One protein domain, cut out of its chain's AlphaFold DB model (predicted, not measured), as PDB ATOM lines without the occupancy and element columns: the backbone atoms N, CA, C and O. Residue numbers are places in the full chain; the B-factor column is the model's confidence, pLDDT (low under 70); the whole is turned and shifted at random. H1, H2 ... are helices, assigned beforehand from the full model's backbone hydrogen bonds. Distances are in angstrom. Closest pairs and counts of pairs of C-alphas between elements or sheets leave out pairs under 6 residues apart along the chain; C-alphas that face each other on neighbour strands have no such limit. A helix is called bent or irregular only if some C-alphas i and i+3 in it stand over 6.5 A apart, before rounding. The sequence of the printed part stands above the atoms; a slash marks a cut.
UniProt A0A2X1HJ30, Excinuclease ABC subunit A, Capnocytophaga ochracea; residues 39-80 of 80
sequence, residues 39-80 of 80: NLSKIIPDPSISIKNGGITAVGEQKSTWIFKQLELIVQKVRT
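AT A GLANCE: This is residues 39 to 80 of the 80 residues of the protein "Excinuclease ABC subunit A" of Capnocytophaga ochracea (UniProt A0A2X1HJ30). A folded run of loop, residues 44 to 65, makes the middle of the body, with the very short helix H1 at its one end and one long helix, H2, at the other; residues 72 to 80, of which 72 to 79 belong to H2, stick out as a free arm. The two helices stay apart, and the loop of residues 44 to 65 lies between them. The printed part has 42 residues with two named helices, H1 then H2, and no named strand; the class is all helix, though under half of the residues, 18 of 42, are in named elements. The whole is only just compact, close to loose, with a radius of gyration of the C-alphas of 10.7 A, and the C-alphas span 26 by 23 by 17 A.

HOW THE PARTS SIT: H1, residues 40 to 43, and H2, residues 66 to 79, are apart, with no C-alpha of the one within 8 A of the other. A long link of 22 residues, 44 to 65, joins them; its C-alphas lie 4 to 13 A from the mean of all C-alphas. Residues 72 to 80, of which 72 to 79 belong to H2, stand free: no C-alpha 8 or more residues apart along the chain comes within 10 A of theirs. In H2 every O i to N i+4 pair is within hydrogen-bond range; H1 is too short for such a pair, and its one O i to N i+3 pair is within range.

IN THESE COORDINATES: H1 begins at C-alpha 40, at (-18.341, 51.346, 4.980), and runs from Leu 40 to Ile 43. H2 runs from Trp 66, with its C-alpha at (-19.740, 31.990, 16.321), to Arg 79, with its C-alpha at (-2.260, 42.252, 17.331), 20.3 A from first to last C-alpha. Neither helix is bent.

THE WHOLE: The C-alphas of Lys 42 and Thr 80 are the two farthest apart, 29.0 A. Without residues 72 to 80, the body spans 25 by 17 by 11 A. The printed part has no cut and ends at Thr 80, the chain's last residue. The mean pLDDT of the printed part is 91.6, and residue 80 is under 70.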
ATOM      1  N   ASN A  39     -21.049  50.114   1.400       94.12
ATOM      2  CA  ASN A  39     -20.756  51.413   1.989       94.12
ATOM      3  C   ASN A  39     -20.260  51.250   3.436       94.12
ATOM      4  O   ASN A  39     -21.047  50.958   4.340       94.12
ATOM      5  N   LEU A  40     -18.963  51.478   3.659       93.00
ATOM      6  CA  LEU A  40     -18.341  51.346   4.980       93.00
ATOM      7  C   LEU A  40     -18.932  52.299   6.022       93.00
ATOM      8  O   LEU A  40     -19.128  51.884   7.159       93.00
ATOM      9  N   SER A  41     -19.297  53.525   5.644       94.50
ATOM     10  CA  SER A  41     -19.941  54.489   6.549       94.50
ATOM     11  C   SER A  41     -21.327  54.033   7.010       94.50
ATOM     12  O   SER A  41     -21.793  54.460   8.057       94.50
ATOM     13  N   LYS A  42     -22.001  53.157   6.253       93.38
ATOM     14  CA  LYS A  42     -23.260  52.532   6.694       93.38
ATOM     15  C   LYS A  42     -23.036  51.312   7.588       93.38
ATOM     16  O   LYS A  42     -23.913  50.983   8.375       93.38
ATOM     17  N   ILE A  43     -21.895  50.634   7.455       94.69
ATOM     18  CA  ILE A  43     -21.542  49.473   8.290       94.69
ATOM     19  C   ILE A  43     -20.953  49.911   9.635       94.69
ATOM     20  O   ILE A  43     -21.221  49.270  10.651       94.69
ATOM     21  N   ILE A  44     -20.156  50.980   9.627       95.88
ATOM     22  CA  ILE A  44     -19.484  51.568  10.789       95.88
ATOM     23  C   ILE A  44     -19.895  53.048  10.848       95.88
ATOM     24  O   ILE A  44     -19.132  53.918  10.419       95.88
ATOM     25  N   PRO A  45     -21.127  53.346  11.300       94.44
ATOM     26  CA  PRO A  45     -21.652  54.711  11.313       94.44
ATOM     27  C   PRO A  45     -20.914  55.615  12.302       94.44
ATOM     28  O   PRO A  45     -20.756  56.805  12.040       94.44
ATOM     29  N   ASP A  46     -20.440  55.048  13.412       95.88
ATOM     30  CA  ASP A  46     -19.666  55.755  14.426       95.88
ATOM     31  C   ASP A  46     -18.400  54.951  14.784       95.88
ATOM     32  O   ASP A  46     -18.475  53.967  15.528       95.88
ATOM     33  N   PRO A  47     -17.223  55.362  14.276       92.94
ATOM     34  CA  PRO A  47     -15.948  54.708  14.566       92.94
ATOM     35  C   PRO A  47     -15.505  54.795  16.033       92.94
ATOM     36  O   PRO A  47     -14.550  54.116  16.413       92.94
ATOM     37  N   SER A  48     -16.145  55.637  16.855       96.06
ATOM     38  CA  SER A  48     -15.832  55.751  18.284       96.06
ATOM     39  C   SER A  48     -16.474  54.639  19.121       96.06
ATOM     40  O   SER A  48     -16.008  54.344  20.226       96.06
ATOM     41  N   ILE A  49     -17.503  53.968  18.590       94.94
ATOM     42  CA  ILE A  49     -18.182  52.867  19.270       94.94
ATOM     43  C   ILE A  49     -17.342  51.597  19.133       94.94
ATOM     44  O   ILE A  49     -16.988  51.155  18.041       94.94
ATOM     45  N   SER A  50     -17.039  50.965  20.267       93.44
ATOM     46  CA  SER A  50     -16.301  49.703  20.260       93.44
ATOM     47  C   SER A  50     -17.084  48.593  19.549       93.44
ATOM     48  O   SER A  50     -18.312  48.537  19.599       93.44
ATOM     49  N   ILE A  51     -16.370  47.630  18.958       92.12
ATOM     50  CA  ILE A  51     -16.989  46.453  18.320       92.12
ATOM     51  C   ILE A  51     -17.896  45.700  19.308       92.12
ATOM     52  O   ILE A  51     -18.965  45.230  18.932       92.12
ATOM     53  N   LYS A  52     -17.507  45.631  20.590       92.31
ATOM     54  CA  LYS A  52     -18.296  44.977  21.647       92.31
ATOM     55  C   LYS A  52     -19.634  45.673  21.902       92.31
ATOM     56  O   LYS A  52     -20.621  44.999  22.181       92.31
ATOM     57  N   ASN A  53     -19.668  46.994  21.752       93.56
ATOM     58  CA  ASN A  53     -20.862  47.818  21.937       93.56
ATOM     59  C   ASN A  53     -21.645  48.015  20.626       93.56
ATOM     60  O   ASN A  53     -22.432  48.946  20.522       93.56
ATOM     61  N   GLY A  54     -21.412  47.182  19.605       92.88
ATOM     62  CA  GLY A  54     -22.175  47.246  18.359       92.88
ATOM     63  C   GLY A  54     -21.689  48.274  17.340       92.88
ATOM     64  O   GLY A  54     -22.459  48.649  16.460       92.88
ATOM     65  N   GLY A  55     -20.417  48.686  17.387       93.88
ATOM     66  CA  GLY A  55     -19.833  49.603  16.393       93.88
ATOM     67  C   GLY A  55     -19.843  49.081  14.944       93.88
ATOM     68  O   GLY A  55     -19.667  49.857  14.010       93.88
ATOM     69  N   ILE A  56     -20.084  47.779  14.743       94.38
ATOM     70  CA  ILE A  56     -20.343  47.174  13.430       94.38
ATOM     71  C   ILE A  56     -21.828  46.816  13.359       94.38
ATOM     72  O   ILE A  56     -22.261  45.811  13.932       94.38
ATOM     73  N   THR A  57     -22.610  47.604  12.621       91.94
ATOM     74  CA  THR A  57     -24.080  47.508  12.611       91.94
ATOM     75  C   THR A  57     -24.588  46.127  12.190       91.94
ATOM     76  O   THR A  57     -25.534  45.616  12.782       91.94
ATOM     77  N   ALA A  58     -23.938  45.483  11.216       88.44
ATOM     78  CA  ALA A  58     -24.332  44.155  10.734       88.44
ATOM     79  C   ALA A  58     -24.106  43.025  11.760       88.44
ATOM     80  O   ALA A  58     -24.735  41.974  11.667       88.44
ATOM     81  N   VAL A  59     -23.199  43.227  12.722       91.31
ATOM     82  CA  VAL A  59     -22.862  42.243  13.765       91.31
ATOM     83  C   VAL A  59     -23.676  42.500  15.036       91.31
ATOM     84  O   VAL A  59     -24.142  41.554  15.676       91.31
ATOM     85  N   GLY A  60     -23.887  43.774  15.378       90.31
ATOM     86  CA  GLY A  60     -24.566  44.198  16.599       90.31
ATOM     87  C   GLY A  60     -23.695  44.063  17.851       90.31
ATOM     88  O   GLY A  60     -22.483  43.880  17.770       90.31
ATOM     89  N   GLU A  61     -24.316  44.194  19.022       91.94
ATOM     90  CA  GLU A  61     -23.640  44.102  20.324       91.94
ATOM     91  C   GLU A  61     -23.097  42.699  20.630       91.94
ATOM     92  O   GLU A  61     -23.572  41.696  20.084       91.94
ATOM     93  N   GLN A  62     -22.123  42.633  21.547       90.94
ATOM     94  CA  GLN A  62     -21.456  41.400  21.951       90.94
ATOM     95  C   GLN A  62     -22.442  40.325  22.409       90.94
ATOM     96  O   GLN A  62     -23.175  40.476  23.384       90.94
ATOM     97  N   LYS A  63     -22.397  39.187  21.712       90.69
ATOM     98  CA  LYS A  63     -23.205  37.994  21.989       90.69
ATOM     99  C   LYS A  63     -22.339  36.747  21.889       90.69
ATOM    100  O   LYS A  63     -21.368  36.723  21.133       90.69
ATOM    101  N   SER A  64     -22.725  35.677  22.580       88.75
ATOM    102  CA  SER A  64     -22.076  34.362  22.489       88.75
ATOM    103  C   SER A  64     -22.418  33.654  21.167       88.75
ATOM    104  O   SER A  64     -23.104  32.634  21.142       88.75
ATOM    105  N   THR A  65     -21.972  34.227  20.048       91.94
ATOM    106  CA  THR A  65     -22.181  33.703  18.692       91.94
ATOM    107  C   THR A  65     -20.856  33.281  18.072       91.94
ATOM    108  O   THR A  65     -19.785  33.764  18.448       91.94
ATOM    109  N   TRP A  66     -20.922  32.398  17.077       92.31
ATOM    110  CA  TRP A  66     -19.740  31.990  16.321       92.31
ATOM    111  C   TRP A  66     -19.028  33.183  15.658       92.31
ATOM    112  O   TRP A  66     -17.802  33.238  15.685       92.31
ATOM    113  N   ILE A  67     -19.780  34.171  15.152       92.31
ATOM    114  CA  ILE A  67     -19.232  35.395  14.543       92.31
ATOM    115  C   ILE A  67     -18.369  36.168  15.544       92.31
ATOM    116  O   ILE A  67     -17.239  36.523  15.224       92.31
ATOM    117  N   PHE A  68     -18.854  36.376  16.772       92.69
ATOM    118  CA  PHE A  68     -18.069  37.065  17.800       92.69
ATOM    119  C   PHE A  68     -16.803  36.295  18.180       92.69
ATOM    120  O   PHE A  68     -15.741  36.899  18.312       92.69
ATOM    121  N   LYS A  69     -16.878  34.960  18.253       92.94
ATOM    122  CA  LYS A  69     -15.695  34.121  18.487       92.94
ATOM    123  C   LYS A  69     -14.671  34.241  17.350       92.94
ATOM    124  O   LYS A  69     -13.476  34.303  17.615       92.94
ATOM    125  N   GLN A  70     -15.115  34.304  16.092       93.94
ATOM    126  CA  GLN A  70     -14.224  34.545  14.949       93.94
ATOM    127  C   GLN A  70     -13.587  35.937  14.997       93.94
ATOM    128  O   GLN A  70     -12.385  36.062  14.780       93.94
ATOM    129  N   LEU A  71     -14.363  36.974  15.329       92.56
ATOM    130  CA  LEU A  71     -13.847  38.337  15.470       92.56
ATOM    131  C   LEU A  71     -12.754  38.420  16.540       92.56
ATOM    132  O   LEU A  71     -11.714  39.028  16.299       92.56
ATOM    133  N   GLU A  72     -12.944  37.770  17.690       90.94
ATOM    134  CA  GLU A  72     -11.926  37.704  18.745       90.94
ATOM    135  C   GLU A  72     -10.625  37.052  18.256       90.94
ATOM    136  O   GLU A  72      -9.545  37.591  18.501       90.94
ATOM    137  N   LEU A  73     -10.718  35.945  17.511       93.88
ATOM    138  CA  LEU A  73      -9.550  35.264  16.936       93.88
ATOM    139  C   LEU A  73      -8.819  36.136  15.905       93.88
ATOM    140  O   LEU A  73      -7.588  36.190  15.902       93.88
ATOM    141  N   ILE A  74      -9.557  36.853  15.052       94.00
ATOM    142  CA  ILE A  74      -8.972  37.791  14.081       94.00
ATOM    143  C   ILE A  74      -8.249  38.925  14.816       94.00
ATOM    144  O   ILE A  74      -7.110  39.240  14.477       94.00
ATOM    145  N   VAL A  75      -8.866  39.501  15.852       91.12
ATOM    146  CA  VAL A  75      -8.254  40.573  16.654       91.12
ATOM    147  C   VAL A  75      -6.979  40.092  17.349       91.12
ATOM    148  O   VAL A  75      -6.000  40.835  17.390       91.12
ATOM    149  N   GLN A  76      -6.962  38.862  17.870       92.12
ATOM    150  CA  GLN A  76      -5.753  38.271  18.453       92.12
ATOM    151  C   GLN A  76      -4.637  38.132  17.415       92.12
ATOM    152  O   GLN A  76      -3.507  38.518  17.698       92.12
ATOM    153  N   LYS A  77      -4.964  37.659  16.206       94.25
ATOM    154  CA  LYS A  77      -4.001  37.481  15.112       94.25
ATOM    155  C   LYS A  77      -3.451  38.798  14.555       94.25
ATOM    156  O   LYS A  77      -2.306  38.838  14.137       94.25
ATOM    157  N   VAL A  78      -4.257  39.858  14.493       93.06
ATOM    158  CA  VAL A  78      -3.819  41.167  13.962       93.06
ATOM    159  C   VAL A  78      -2.953  41.936  14.971       93.06
ATOM    160  O   VAL A  78      -2.199  42.822  14.584       93.06
ATOM    161  N   ARG A  79      -3.065  41.624  16.268       77.38
ATOM    162  CA  ARG A  79      -2.260  42.252  17.331       77.38
ATOM    163  C   ARG A  79      -0.868  41.637  17.510       77.38
ATOM    164  O   ARG A  79      -0.057  42.249  18.199       77.38
ATOM    165  N   THR A  80      -0.627  40.453  16.956       53.62
ATOM    166  CA  THR A  80       0.694  39.810  16.853       53.62
ATOM    167  C   THR A  80       1.379  40.198  15.558       53.62
ATOM    168  O   THR A  80       2.589  40.490  15.613       53.62
TER     169      THR A  80